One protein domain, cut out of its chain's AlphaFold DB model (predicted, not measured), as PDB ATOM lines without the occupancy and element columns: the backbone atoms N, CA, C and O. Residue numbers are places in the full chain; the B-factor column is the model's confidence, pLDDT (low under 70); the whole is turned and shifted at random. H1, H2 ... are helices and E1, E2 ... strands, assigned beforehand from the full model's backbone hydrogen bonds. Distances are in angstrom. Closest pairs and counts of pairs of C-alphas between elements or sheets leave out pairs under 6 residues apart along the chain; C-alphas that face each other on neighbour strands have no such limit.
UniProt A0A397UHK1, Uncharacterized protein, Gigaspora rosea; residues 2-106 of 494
ATOM      1  N   ASP A   2      40.351 -16.444  51.301       34.44
ATOM      2  CA  ASP A   2      41.075 -15.565  52.227       34.44
ATOM      3  C   ASP A   2      40.436 -14.160  52.303       34.44
ATOM      4  O   ASP A   2      39.800 -13.694  51.353       34.44
ATOM      5  N   LEU A   3      40.584 -13.481  53.443       29.94
ATOM      6  CA  LEU A   3      40.052 -12.139  53.715       29.94
ATOM      7  C   LEU A   3      40.622 -11.076  52.758       29.94
ATOM      8  O   LEU A   3      39.966 -10.065  52.503       29.94
ATOM      9  N   VAL A   4      41.824 -11.312  52.226       42.78
ATOM     10  CA  VAL A   4      42.506 -10.452  51.246       42.78
ATOM     11  C   VAL A   4      41.759 -10.444  49.910       42.78
ATOM     12  O   VAL A   4      41.486  -9.377  49.362       42.78
ATOM     13  N   THR A   5      41.311 -11.612  49.442       45.50
ATOM     14  CA  THR A   5      40.548 -11.749  48.190       45.50
ATOM     15  C   THR A   5      39.208 -11.004  48.265       45.50
ATOM     16  O   THR A   5      38.822 -10.331  47.316       45.50
ATOM     17  N   ARG A   6      38.544 -11.021  49.432       37.72
ATOM     18  CA  ARG A   6      37.292 -10.273  49.672       37.72
ATOM     19  C   ARG A   6      37.479  -8.753  49.745       37.72
ATOM     20  O   ARG A   6      36.551  -8.025  49.403       37.72
ATOM     21  N   LYS A   7      38.643  -8.259  50.190       44.84
ATOM     22  CA  LYS A   7      38.963  -6.818  50.156       44.84
ATOM     23  C   LYS A   7      39.175  -6.326  48.722       44.84
ATOM     24  O   LYS A   7      38.668  -5.262  48.381       44.84
ATOM     25  N   PHE A   8      39.844  -7.132  47.897       42.25
ATOM     26  CA  PHE A   8      40.061  -6.852  46.476       42.25
ATOM     27  C   PHE A   8      38.745  -6.815  45.684       42.25
ATOM     28  O   PHE A   8      38.489  -5.853  44.965       42.25
ATOM     29  N   GLU A   9      37.872  -7.810  45.883       42.16
ATOM     30  CA  GLU A   9      36.530  -7.826  45.282       42.16
ATOM     31  C   GLU A   9      35.699  -6.612  45.723       42.16
ATOM     32  O   GLU A   9      35.045  -5.984  44.897       42.16
ATOM     33  N   ALA A  10      35.763  -6.219  47.002       39.12
ATOM     34  CA  ALA A  10      35.010  -5.075  47.511       39.12
ATOM     35  C   ALA A  10      35.491  -3.719  46.957       39.12
ATOM     36  O   ALA A  10      34.656  -2.856  46.717       39.12
ATOM     37  N   GLN A  11      36.797  -3.516  46.730       47.34
ATOM     38  CA  GLN A  11      37.321  -2.267  46.152       47.34
ATOM     39  C   GLN A  11      37.108  -2.172  44.639       47.34
ATOM     40  O   GLN A  11      36.703  -1.119  44.158       47.34
ATOM     41  N   TYR A  12      37.267  -3.276  43.903       45.25
ATOM     42  CA  TYR A  12      36.942  -3.331  42.473       45.25
ATOM     43  C   TYR A  12      35.448  -3.057  42.209       45.25
ATOM     44  O   TYR A  12      35.090  -2.424  41.222       45.25
ATOM     45  N   ILE A  13      34.573  -3.495  43.125       44.81
ATOM     46  CA  ILE A  13      33.129  -3.206  43.105       44.81
ATOM     47  C   ILE A  13      32.818  -1.740  43.462       44.81
ATOM     48  O   ILE A  13      31.784  -1.224  43.047       44.81
ATOM     49  N   LEU A  14      33.672  -1.049  44.224       41.84
ATOM     50  CA  LEU A  14      33.409   0.330  44.654       41.84
ATOM     51  C   LEU A  14      33.788   1.386  43.598       41.84
ATOM     52  O   LEU A  14      33.136   2.426  43.561       41.84
ATOM     53  N   ASP A  15      34.735   1.103  42.696       51.81
ATOM     54  CA  ASP A  15      35.146   2.004  41.600       51.81
ATOM     55  C   ASP A  15      34.481   1.633  40.250       51.81
ATOM     56  O   ASP A  15      35.128   1.550  39.202       51.81
ATOM     57  N   TRP A  16      33.160   1.407  40.280       48.19
ATOM     58  CA  TRP A  16      32.286   0.942  39.182       48.19
ATOM     59  C   TRP A  16      32.099   1.971  38.038       48.19
ATOM     60  O   TRP A  16      30.987   2.204  37.575       48.19
ATOM     61  N   GLU A  17      33.175   2.601  37.564       55.72
ATOM     62  CA  GLU A  17      33.190   3.505  36.397       55.72
ATOM     63  C   GLU A  17      33.707   2.823  35.115       55.72
ATOM     64  O   GLU A  17      33.814   3.470  34.074       55.72
ATOM     65  N   LEU A  18      34.042   1.527  35.167       56.84
ATOM     66  CA  LEU A  18      34.733   0.808  34.091       56.84
ATOM     67  C   LEU A  18      33.805  -0.167  33.352       56.84
ATOM     68  O   LEU A  18      33.245  -1.086  33.950       56.84
ATOM     69  N   SER A  19      33.694  -0.019  32.030       56.09
ATOM     70  CA  SER A  19      33.083  -1.025  31.142       56.09
ATOM     71  C   SER A  19      34.169  -1.737  30.332       56.09
ATOM     72  O   SER A  19      35.015  -1.050  29.786       56.09
ATOM     73  N   GLN A  20      34.157  -3.075  30.242       60.00
ATOM     74  CA  GLN A  20      35.143  -3.887  29.490       60.00
ATOM     75  C   GLN A  20      36.616  -3.503  29.749       60.00
ATOM     76  O   GLN A  20      37.225  -2.732  29.013       60.00
ATOM     77  N   SER A  21      37.206  -4.069  30.802       69.06
ATOM     78  CA  SER A  21      38.569  -3.746  31.230       69.06
ATOM     79  C   SER A  21      39.631  -4.683  30.654       69.06
ATOM     80  O   SER A  21      39.512  -5.905  30.770       69.06
ATOM     81  N   THR A  22      40.729  -4.112  30.165       78.19
ATOM     82  CA  THR A  22      42.000  -4.823  29.986       78.19
ATOM     83  C   THR A  22      42.773  -4.770  31.297       78.19
ATOM     84  O   THR A  22      42.899  -3.707  31.905       78.19
ATOM     85  N   MET A  23      43.289  -5.914  31.738       82.88
ATOM     86  CA  MET A  23      44.023  -6.044  32.995       82.88
ATOM     87  C   MET A  23      45.397  -6.647  32.755       82.88
ATOM     88  O   MET A  23      45.556  -7.511  31.892       82.88
ATOM     89  N   GLN A  24      46.372  -6.225  33.550       80.44
ATOM     90  CA  GLN A  24      47.710  -6.786  33.509       80.44
ATOM     91  C   GLN A  24      48.393  -6.723  34.870       80.44
ATOM     92  O   GLN A  24      48.418  -5.674  35.507       80.44
ATOM     93  N   LEU A  25      48.983  -7.844  35.279       77.75
ATOM     94  CA  LEU A  25      49.900  -7.917  36.413       77.75
ATOM     95  C   LEU A  25      51.325  -7.615  35.953       77.75
ATOM     96  O   LEU A  25      51.717  -7.982  34.842       77.75
ATOM     97  N   ASN A  26      52.094  -6.957  36.810       77.38
ATOM     98  CA  ASN A  26      53.528  -6.829  36.611       77.38
ATOM     99  C   ASN A  26      54.265  -8.150  36.937       77.38
ATOM    100  O   ASN A  26      53.664  -9.115  37.413       77.38
ATOM    101  N   ASN A  27      55.573  -8.211  36.662       71.88
ATOM    102  CA  ASN A  27      56.336  -9.468  36.711       71.88
ATOM    103  C   ASN A  27      56.427 -10.089  38.113       71.88
ATOM    104  O   ASN A  27      56.388 -11.311  38.241       71.88
ATOM    105  N   ASP A  28      56.538  -9.273  39.160       76.06
ATOM    106  CA  ASP A  28      56.576  -9.751  40.550       76.06
ATOM    107  C   ASP A  28      55.181  -9.834  41.195       76.06
ATOM    108  O   ASP A  28      55.056 -10.155  42.377       76.06
ATOM    109  N   SER A  29      54.127  -9.595  40.407       78.44
ATOM    110  CA  SER A  29      52.726  -9.597  40.834       78.44
ATOM    111  C   SER A  29      52.411  -8.626  41.975       78.44
ATOM    112  O   SER A  29      51.397  -8.810  42.647       78.44
ATOM    113  N   THR A  30      53.228  -7.595  42.212       80.19
ATOM    114  CA  THR A  30      52.983  -6.566  43.239       80.19
ATOM    115  C   THR A  30      52.047  -5.449  42.766       80.19
ATOM    116  O   THR A  30      51.410  -4.788  43.595       80.19
ATOM    117  N   LEU A  31      51.905  -5.261  41.448       83.25
ATOM    118  CA  LEU A  31      51.050  -4.249  40.828       83.25
ATOM    119  C   LEU A  31      50.082  -4.854  39.804       83.25
ATOM    120  O   LEU A  31      50.449  -5.690  38.981       83.25
ATOM    121  N   LEU A  32      48.841  -4.366  39.815       84.62
ATOM    122  CA  LEU A  32      47.801  -4.686  38.836       84.62
ATOM    123  C   LEU A  32      47.372  -3.409  38.113       84.62
ATOM    124  O   LEU A  32      46.772  -2.527  38.725       84.62
ATOM    125  N   ALA A  33      47.629  -3.320  36.812       87.00
ATOM    126  CA  ALA A  33      47.089  -2.273  35.960       87.00
ATOM    127  C   ALA A  33      45.735  -2.700  35.384       87.00
ATOM    128  O   ALA A  33      45.581  -3.809  34.874       87.00
ATOM    129  N   VAL A  34      44.761  -1.799  35.439       85.69
ATOM    130  CA  VAL A  34      43.417  -1.964  34.885       85.69
ATOM    131  C   VAL A  34      43.124  -0.750  34.026       85.69
ATOM    132  O   VAL A  34      43.222   0.382  34.495       85.69
ATOM    133  N   ALA A  35      42.752  -0.971  32.776       87.69
ATOM    134  CA  ALA A  35      42.389   0.094  31.862       87.69
ATOM    135  C   ALA A  35      41.037  -0.205  31.217       87.69
ATOM    136  O   ALA A  35      40.823  -1.308  30.714       87.69
ATOM    137  N   ALA A  36      40.122   0.761  31.240       84.81
ATOM    138  CA  ALA A  36      38.820   0.630  30.591       84.81
ATOM    139  C   ALA A  36      38.250   2.001  30.189       84.81
ATOM    140  O   ALA A  36      38.610   3.018  30.791       84.81
ATOM    141  N   PRO A  37      37.361   2.054  29.187       83.81
ATOM    142  CA  PRO A  37      36.573   3.248  28.914       83.81
ATOM    143  C   PRO A  37      35.677   3.614  30.106       83.81
ATOM    144  O   PRO A  37      35.149   2.738  30.802       83.81
ATOM    145  N   SER A  38      35.501   4.920  30.313       83.56
ATOM    146  CA  SER A  38      34.547   5.483  31.263       83.56
ATOM    147  C   SER A  38      33.122   5.145  30.834       83.56
ATOM    148  O   SER A  38      32.764   5.299  29.666       83.56
ATOM    149  N   ILE A  39      32.290   4.733  31.791       79.00
ATOM    150  CA  ILE A  39      30.858   4.480  31.562       79.00
ATOM    151  C   ILE A  39      30.122   5.753  31.114       79.00
ATOM    152  O   ILE A  39      29.174   5.668  30.333       79.00
ATOM    153  N   GLU A  40      30.542   6.928  31.592       83.25
ATOM    154  CA  GLU A  40      29.906   8.207  31.247       83.25
ATOM    155  C   GLU A  40      30.312   8.713  29.856       83.25
ATOM    156  O   GLU A  40      29.532   9.388  29.185       83.25
ATOM    157  N   ASP A  41      31.527   8.381  29.415       85.50
ATOM    158  CA  ASP A  41      32.075   8.783  28.125       85.50
ATOM    159  C   ASP A  41      33.019   7.703  27.590       85.50
ATOM    160  O   ASP A  41      34.185   7.624  27.980       85.50
ATOM    161  N   TYR A  42      32.534   6.906  26.637       80.50
ATOM    162  CA  TYR A  42      33.314   5.833  26.016       80.50
ATOM    163  C   TYR A  42      34.575   6.327  25.292       80.50
ATOM    164  O   TYR A  42      35.473   5.525  25.043       80.50
ATOM    165  N   LYS A  43      34.675   7.626  24.969       84.44
ATOM    166  CA  LYS A  43      35.899   8.224  24.413       84.44
ATOM    167  C   LYS A  43      36.941   8.545  25.487       84.44
ATOM    168  O   LYS A  43      38.045   8.969  25.151       84.44
ATOM    169  N   THR A  44      36.611   8.390  26.762       87.31
ATOM    170  CA  THR A  44      37.512   8.643  27.880       87.31
ATOM    171  C   THR A  44      38.068   7.324  28.408       87.31
ATOM    172  O   THR A  44      37.346   6.522  28.988       87.31
ATOM    173  N   LEU A  45      39.374   7.113  28.256       87.81
ATOM    174  CA  LEU A  45      40.101   5.972  28.803       87.81
ATOM    175  C   LEU A  45      40.539   6.255  30.244       87.81
ATOM    176  O   LEU A  45      41.256   7.222  30.518       87.81
ATOM    177  N   LEU A  46      40.147   5.381  31.163       89.62
ATOM    178  CA  LEU A  46      40.588   5.380  32.549       89.62
ATOM    179  C   LEU A  46      41.643   4.290  32.751       89.62
ATOM    180  O   LEU A  46      41.445   3.154  32.329       89.62
ATOM    181  N   ILE A  47      42.749   4.632  33.410       89.12
ATOM    182  CA  ILE A  47      43.818   3.700  33.780       89.12
ATOM    183  C   ILE A  47      44.040   3.784  35.285       89.12
ATOM    184  O   ILE A  47      44.328   4.856  35.820       89.12
ATOM    185  N   TYR A  48      43.943   2.642  35.947       88.19
ATOM    186  CA  TYR A  48      44.191   2.446  37.365       88.19
ATOM    187  C   TYR A  48      45.361   1.485  37.539       88.19
ATOM    188  O   TYR A  48      45.496   0.525  36.786       88.19
ATOM    189  N   VAL A  49      46.191   1.716  38.547       87.38
ATOM    190  CA  VAL A  49      47.187   0.747  39.007       87.38
ATOM    191  C   VAL A  49      46.949   0.516  40.484       87.38
ATOM    192  O   VAL A  49      46.907   1.477  41.248       87.38
ATOM    193  N   TYR A  50      46.805  -0.741  40.875       82.12
ATOM    194  CA  TYR A  50      46.562  -1.176  42.243       82.12
ATOM    195  C   TYR A  50      47.794  -1.883  42.795       82.12
ATOM    196  O   TYR A  50      48.471  -2.604  42.066       82.12
ATOM    197  N   SER A  51      48.043  -1.728  44.089       81.62
ATOM    198  CA  SER A  51      48.931  -2.614  44.839       81.62
ATOM    199  C   SER A  51      48.181  -3.920  45.094       81.62
ATOM    200  O   SER A  51      47.108  -3.905  45.699       81.62
ATOM    201  N   SER A  52      48.725  -5.044  44.637       73.12
ATOM    202  CA  SER A  52      48.113  -6.365  44.833       73.12
ATOM    203  C   SER A  52      48.134  -6.817  46.298       73.12
ATOM    204  O   SER A  52      47.248  -7.546  46.735       73.12
ATOM    205  N   GLU A  53      49.109  -6.341  47.076       76.19
ATOM    206  CA  GLU A  53      49.227  -6.636  48.505       76.19
ATOM    207  C   GLU A  53      48.147  -5.917  49.326       76.19
ATOM    208  O   GLU A  53      47.490  -6.519  50.176       76.19
ATOM    209  N   SER A  54      47.951  -4.619  49.076       70.50
ATOM    210  CA  SER A  54      47.065  -3.778  49.892       70.50
ATOM    211  C   SER A  54      45.660  -3.593  49.313       70.50
ATOM    212  O   SER A  54      44.751  -3.206  50.049       70.50
ATOM    213  N   GLY A  55      45.478  -3.824  48.009       65.75
ATOM    214  CA  GLY A  55      44.264  -3.480  47.260       65.75
ATOM    215  C   GLY A  55      44.106  -1.986  46.965       65.75
ATOM    216  O   GLY A  55      43.149  -1.580  46.312       65.75
ATOM    217  N   MET A  56      45.033  -1.140  47.423       77.06
ATOM    218  CA  MET A  56      44.924   0.306  47.250       77.06
ATOM    219  C   MET A  56      45.307   0.746  45.835       77.06
ATOM    220  O   MET A  56      46.268   0.239  45.255       77.06
ATOM    221  N   VAL A  57      44.591   1.749  45.312       81.50
ATOM    222  CA  VAL A  57      44.975   2.456  44.083       81.50
ATOM    223  C   VAL A  57      46.302   3.171  44.328       81.50
ATOM    224  O   VAL A  57      46.381   4.101  45.128       81.50
ATOM    225  N   VAL A  58      47.334   2.737  43.614       85.25
ATOM    226  CA  VAL A  58      48.641   3.390  43.545       85.25
ATOM    227  C   VAL A  58      48.540   4.607  42.635       85.25
ATOM    228  O   VAL A  58      48.935   5.696  43.027       85.25
ATOM    229  N   THR A  59      47.966   4.469  41.435       86.75
ATOM    230  CA  THR A  59      47.789   5.606  40.517       86.75
ATOM    231  C   THR A  59      46.500   5.515  39.705       86.75
ATOM    232  O   THR A  59      46.068   4.423  39.341       86.75
ATOM    233  N   LYS A  60      45.893   6.672  39.407       88.94
ATOM    234  CA  LYS A  60      44.720   6.832  38.529       88.94
ATOM    235  C   LYS A  60      45.014   7.910  37.488       88.94
ATOM    236  O   LYS A  60      45.446   9.016  37.831       88.94
ATOM    237  N   ARG A  61      44.760   7.614  36.215       88.69
ATOM    238  CA  ARG A  61      44.883   8.554  35.094       88.69
ATOM    239  C   ARG A  61      43.681   8.467  34.164       88.69
ATOM    240  O   ARG A  61      43.072   7.416  34.002       88.69
ATOM    241  N   THR A  62      43.378   9.601  33.543       89.38
ATOM    242  CA  THR A  62      42.249   9.774  32.629       89.38
ATOM    243  C   THR A  62      42.758  10.399  31.339       89.38
ATOM    244  O   THR A  62      43.406  11.446  31.375       89.38
ATOM    245  N   PHE A  63      42.447   9.768  30.212       87.19
ATOM    246  CA  PHE A  63      42.815  10.211  28.871       87.19
ATOM    247  C   PHE A  63      41.543  10.424  28.057       87.19
ATOM    248  O   PHE A  63      40.797   9.481  27.818       87.19
ATOM    249  N   LYS A  64      41.283  11.666  27.645       90.06
ATOM    250  CA  LYS A  64      40.131  11.999  26.794       90.06
ATOM    251  C   LYS A  64      40.458  11.744  25.331       90.06
ATOM    252  O   LYS A  64      41.563  12.075  24.917       90.06
ATOM    253  N   GLU A  65      39.482  11.248  24.582       88.06
ATOM    254  CA  GLU A  65      39.562  10.959  23.144       88.06
ATOM    255  C   GLU A  65      40.517   9.807  22.786       88.06
ATOM    256  O   GLU A  65      41.135   9.824  21.722       88.06
ATOM    257  N   TYR A  66      40.604   8.777  23.638       84.12
ATOM    258  CA  TYR A  66      41.404   7.575  23.373       84.12
ATOM    259  C   TYR A  66      40.619   6.281  23.602       84.12
ATOM    260  O   TYR A  66      39.950   6.132  24.623       84.12
ATOM    261  N   TYR A  67      40.804   5.304  22.712       82.94
ATOM    262  CA  TYR A  67      40.495   3.894  22.974       82.94
ATOM    263  C   TYR A  67      41.771   3.125  23.299       82.94
ATOM    264  O   TYR A  67      42.787   3.306  22.635       82.94
ATOM    265  N   LEU A  68      41.736   2.249  24.303       84.44
ATOM    266  CA  LEU A  68      42.895   1.424  24.634       84.44
ATOM    267  C   LEU A  68      43.132   0.372  23.548       84.44
ATOM    268  O   LEU A  68      42.256  -0.441  23.267       84.44
ATOM    269  N   TRP A  69      44.344   0.354  23.005       76.94
ATOM    270  CA  TRP A  69      44.810  -0.694  22.103       76.94
ATOM    271  C   TRP A  69      45.681  -1.721  22.828       76.94
ATOM    272  O   TRP A  69      45.498  -2.925  22.672       76.94
ATOM    273  N   ARG A  70      46.622  -1.252  23.657       77.69
ATOM    274  CA  ARG A  70      47.565  -2.116  24.380       77.69
ATOM    275  C   ARG A  70      47.882  -1.561  25.758       77.69
ATOM    276  O   ARG A  70      47.989  -0.350  25.916       77.69
ATOM    277  N   LEU A  71      48.080  -2.460  26.715       83.50
ATOM    278  CA  LEU A  71      48.544  -2.196  28.076       83.50
ATOM    279  C   LEU A  71      49.685  -3.182  28.366       83.50
ATOM    280  O   LEU A  71      49.555  -4.366  28.045       83.50
ATOM    281  N   SER A  72      50.836  -2.700  28.839       81.81
ATOM    282  CA  SER A  72      52.038  -3.505  29.110       81.81
ATOM    283  C   SER A  72      52.847  -2.923  30.277       81.81
ATOM    284  O   SER A  72      53.241  -1.767  30.209       81.81
ATOM    285  N   PHE A  73      53.144  -3.687  31.333       77.25
ATOM    286  CA  PHE A  73      54.260  -3.338  32.224       77.25
ATOM    287  C   PHE A  73      55.589  -3.628  31.514       77.25
ATOM    288  O   PHE A  73      55.714  -4.644  30.828       77.25
ATOM    289  N   ILE A  74      56.555  -2.724  31.660       72.62
ATOM    290  CA  ILE A  74      57.917  -2.810  31.115       72.62
ATOM    291  C   ILE A  74      58.925  -2.427  32.211       72.62
ATOM    292  O   ILE A  74      58.571  -1.692  33.129       72.62
ATOM    293  N   GLY A  75      60.170  -2.894  32.128       64.69
ATOM    294  CA  GLY A  75      61.171  -2.723  33.189       64.69
ATOM    295  C   GLY A  75      60.958  -3.644  34.403       64.69
ATOM    296  O   GLY A  75      60.046  -4.470  34.432       64.69
ATOM    297  N   LEU A  76      61.831  -3.520  35.409       57.25
ATOM    298  CA  LEU A  76      61.802  -4.304  36.653       57.25
ATOM    299  C   LEU A  76      62.028  -3.402  37.880       57.25
ATOM    300  O   LEU A  76      62.843  -2.477  37.839       57.25
ATOM    301  N   LYS A  77      61.379  -3.725  39.007       71.00
ATOM    302  CA  LYS A  77      61.560  -3.052  40.313       71.00
ATOM    303  C   LYS A  77      61.336  -1.529  40.230       71.00
ATOM    304  O   LYS A  77      60.285  -1.080  39.795       71.00
ATOM    305  N   GLU A  78      62.313  -0.720  40.648       65.81
ATOM    306  CA  GLU A  78      62.243   0.753  40.659       65.81
ATOM    307  C   GLU A  78      62.183   1.363  39.241       65.81
ATOM    308  O   GLU A  78      61.731   2.499  39.042       65.81
ATOM    309  N   GLU A  79      62.604   0.599  38.232       68.06
ATOM    310  CA  GLU A  79      62.577   0.998  36.824       68.06
ATOM    311  C   GLU A  79      61.298   0.560  36.107       68.06
ATOM    312  O   GLU A  79      61.125   0.864  34.929       68.06
ATOM    313  N   GLU A  80      60.363  -0.084  36.807       75.62
ATOM    314  CA  GLU A  80      59.112  -0.522  36.204       75.62
ATOM    315  C   GLU A  80      58.274   0.672  35.716       75.62
ATOM    316  O   GLU A  80      58.135   1.705  36.388       75.62
ATOM    317  N   ARG A  81      57.734   0.553  34.504       82.06
ATOM    318  CA  ARG A  81      56.854   1.522  33.851       82.06
ATOM    319  C   ARG A  81      55.625   0.810  33.309       82.06
ATOM    320  O   ARG A  81      55.690  -0.322  32.849       82.06
ATOM    321  N   LEU A  82      54.500   1.508  33.313       80.75
ATOM    322  CA  LEU A  82      53.308   1.115  32.585       80.75
ATOM    323  C   LEU A  82      53.329   1.773  31.206       80.75
ATOM    324  O   LEU A  82      53.194   2.992  31.082       80.75
ATOM    325  N   PHE A  83      53.486   0.957  30.178       79.88
ATOM    326  CA  PHE A  83      53.314   1.325  28.786       79.88
ATOM    327  C   PHE A  83      51.872   1.081  28.344       79.88
ATOM    328  O   PHE A  83      51.267   0.055  28.665       79.88
ATOM    329  N   PHE A  84      51.311   2.000  27.568       78.69
ATOM    330  CA  PHE A  84      50.032   1.776  26.907       78.69
ATOM    331  C   PHE A  84      49.928   2.549  25.599       78.69
ATOM    332  O   PHE A  84      50.530   3.608  25.424       78.69
ATOM    333  N   VAL A  85      49.132   2.010  24.680       76.12
ATOM    334  CA  VAL A  85      48.828   2.634  23.390       76.12
ATOM    335  C   VAL A  85      47.350   2.975  23.356       76.12
ATOM    336  O   VAL A  85      46.506   2.103  23.574       76.12
ATOM    337  N   GLY A  86      47.050   4.241  23.081       78.50
ATOM    338  CA  GLY A  86      45.700   4.731  22.846       78.50
ATOM    339  C   GLY A  86      45.484   5.088  21.376       78.50
ATOM    340  O   GLY A  86      46.318   5.767  20.782       78.50
ATOM    341  N   LEU A  87      44.361   4.674  20.799       78.00
ATOM    342  CA  LEU A  87      43.877   5.114  19.492       78.00
ATOM    343  C   LEU A  87      43.116   6.436  19.648       78.00
ATOM    344  O   LEU A  87      42.111   6.471  20.358       78.00
ATOM    345  N   VAL A  88      43.572   7.503  18.991       81.38
ATOM    346  CA  VAL A  88      42.901   8.812  18.998       81.38
ATOM    347  C   VAL A  88      41.618   8.728  18.175       81.38
ATOM    348  O   VAL A  88      41.681   8.512  16.965       81.38
ATOM    349  N   VAL A  89      40.466   8.950  18.810       77.94
ATOM    350  CA  VAL A  89      39.139   8.687  18.214       77.94
ATOM    351  C   VAL A  89      38.919   9.408  16.882       77.94
ATOM    352  O   VAL A  89      38.356   8.825  15.962       77.94
ATOM    353  N   ASP A  90      39.373  10.655  16.766       78.06
ATOM    354  CA  ASP A  90      39.047  11.495  15.610       78.06
ATOM    355  C   ASP A  90      40.044  11.362  14.449       78.06
ATOM    356  O   ASP A  90      39.749  11.784  13.333       78.06
ATOM    357  N   THR A  91      41.233  10.802  14.694       75.62
ATOM    358  CA  THR A  91      42.295  10.721  13.670       75.62
ATOM    359  C   THR A  91      42.708   9.300  13.321       75.62
ATOM    360  O   THR A  91      43.500   9.129  12.401       75.62
ATOM    361  N   GLU A  92      42.222   8.305  14.070       72.69
ATOM    362  CA  GLU A  92      42.646   6.902  13.984       72.69
ATOM    363  C   GLU A  92      44.169   6.698  14.128       72.69
ATOM    364  O   GLU A  92      44.701   5.637  13.815       72.69
ATOM    365  N   ASN A  93      44.887   7.695  14.655       68.62
ATOM    366  CA  ASN A  93      46.311   7.581  14.940       68.62
ATOM    367  C   ASN A  93      46.534   6.938  16.308       68.62
ATOM    368  O   ASN A  93      45.865   7.272  17.291       68.62
ATOM    369  N   PHE A  94      47.538   6.071  16.393       70.50
ATOM    370  CA  PHE A  94      47.992   5.514  17.658       70.50
ATOM    371  C   PHE A  94      48.943   6.475  18.368       70.50
ATOM    372  O   PHE A  94      49.828   7.082  17.762       70.50
ATOM    373  N   LYS A  95      48.777   6.598  19.685       72.94
ATOM    374  CA  LYS A  95      49.694   7.323  20.556       72.94
ATOM    375  C   LYS A  95      50.137   6.430  21.700       72.94
ATOM    376  O   LYS A  95      49.312   5.898  22.443       72.94
ATOM    377  N   ALA A  96      51.446   6.287  21.828       74.50
ATOM    378  CA  ALA A  96      52.074   5.547  22.905       74.50
ATOM    379  C   ALA A  96      52.333   6.447  24.117       74.50
ATOM    380  O   ALA A  96      52.651   7.633  23.987       74.50
ATOM    381  N   PHE A  97      52.223   5.859  25.299       77.31
ATOM    382  CA  PHE A  97      52.446   6.511  26.577       77.31
ATOM    383  C   PHE A  97      53.273   5.596  27.478       77.31
ATOM    384  O   PHE A  97      53.039   4.390  27.528       77.31
ATOM    385  N   VAL A  98      54.204   6.190  28.222       78.69
ATOM    386  CA  VAL A  98      54.976   5.520  29.273       78.69
ATOM    387  C   VAL A  98      54.727   6.272  30.574       78.69
ATOM    388  O   VAL A  98      54.898   7.490  30.654       78.69
ATOM    389  N   MET A  99      54.281   5.554  31.596       81.25
ATOM    390  CA  MET A  99      53.986   6.105  32.912       81.25
ATOM    391  C   MET A  99      54.797   5.369  33.969       81.25
ATOM    392  O   MET A  99      54.805   4.145  34.004       81.25
ATOM    393  N   ASN A 100      55.409   6.101  34.892       84.50
ATOM    394  CA  ASN A 100      55.920   5.495  36.114       84.50
ATOM    395  C   ASN A 100      54.754   5.331  37.114       84.50
ATOM    396  O   ASN A 100      54.165   6.340  37.523       84.50
ATOM    397  N   PRO A 101      54.383   4.092  37.493       77.75
ATOM    398  CA  PRO A 101      53.248   3.857  38.380       77.75
ATOM    399  C   PRO A 101      53.490   4.392  39.799       77.75
ATOM    400  O   PRO A 101      52.528   4.802  40.443       77.75
ATOM    401  N   LEU A 102      54.749   4.457  40.255       77.44
ATOM    402  CA  LEU A 102      55.139   4.849  41.615       77.44
ATOM    403  C   LEU A 102      55.310   6.363  41.790       77.44
ATOM    404  O   LEU A 102      54.966   6.902  42.836       77.44
ATOM    405  N   THR A 103      55.842   7.065  40.787       76.62
ATOM    406  CA  THR A 103      56.029   8.532  40.845       76.62
ATOM    407  C   THR A 103      54.872   9.305  40.215       76.62
ATOM    408  O   THR A 103      54.837  10.536  40.259       76.62
ATOM    409  N   HIS A 104      53.938   8.594  39.581       74.88
ATOM    410  CA  HIS A 104      52.822   9.131  38.801       74.88
ATOM    411  C   HIS A 104      53.246  10.005  37.608       74.88
ATOM    412  O   HIS A 104      52.386  10.636  36.986       74.88
ATOM    413  N   SER A 105      54.533  10.086  37.262       74.12
ATOM    414  CA  SER A 105      54.991  10.915  36.148       74.12
ATOM    415  C   SER A 105      54.731  10.218  34.817       74.12
ATOM    416  O   SER A 105      55.128   9.069  34.620       74.12
ATOM    417  N   LEU A 106      54.092  10.936  33.894       71.31
ATOM    418  CA  LEU A 106      54.026  10.536  32.495       71.31
ATOM    419  C   LEU A 106      55.321  10.995  31.825       71.31
ATOM    420  O   LEU A 106      55.645  12.187  31.855       71.31
TER     421      LEU A 106
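Overview. This is residues 2 to 106 of the 494 residues of an uncharacterized protein of Gigaspora rosea (UniProt A0A397UHK1). Picture a sandwich of two antiparallel sheets, strands E1 to E4 only partly face to face with strands E5 to E7, and helix H1 to one side, on neither sheet. The sheets come near each other mainly at E5, while E7 is apart from E1 to E4. The printed part has 105 residues, with one named helix and then seven named strands, in sheet orders E1 E2 E3 E4 and E5 E6 E7, mostly strand. It is compact, with a radius of gyration of the C-alphas of 13.7 A and spans of 46 by 32 by 18 A.

Arrangement. Start at the larger sheet, a meander of hairpins, each strand the antiparallel neighbour of the one before: E1, residues 22 to 25, E2, 31 to 37, E3, 44 to 51, and E4, 57 to 64. Within hydrogen-bond range you find N 24 and O 33 at 2.9 A, N 34 and O 48 at 2.8 A, and N 47 and O 61 at 2.9 A. The second meander is E5, residues 66 to 74, E6, 81 to 88, and E7, 94 to 99, with N 72 and O 83 at 2.8 A and N 84 and O 97 at 2.9 A. E5 bends by 66 degrees at residue 69. In this sandwich the closest C-alphas of E3 and E5 are those of Leu 45 and Tyr 66, 5.8 A apart. H1, residues 3 to 14, has every O i to N i+4 pair within range.

Along the chain. Find C-alpha 3 at (40.052, -12.139, 53.715); H1 runs 16.8 A from there. E3 begins at (37.512, 8.643, 27.880) and runs 23.3 A; E5 runs 21.0 A and E6 21.6 A. E7 ends at (53.986, 6.105, 32.912).

Size, cuts and confidence. The C-alphas farthest apart, Asp 2 and Thr 91, are 46.7 A apart. The printed part has no cut and no long link. Look for low pLDDT at residues 2 to 21.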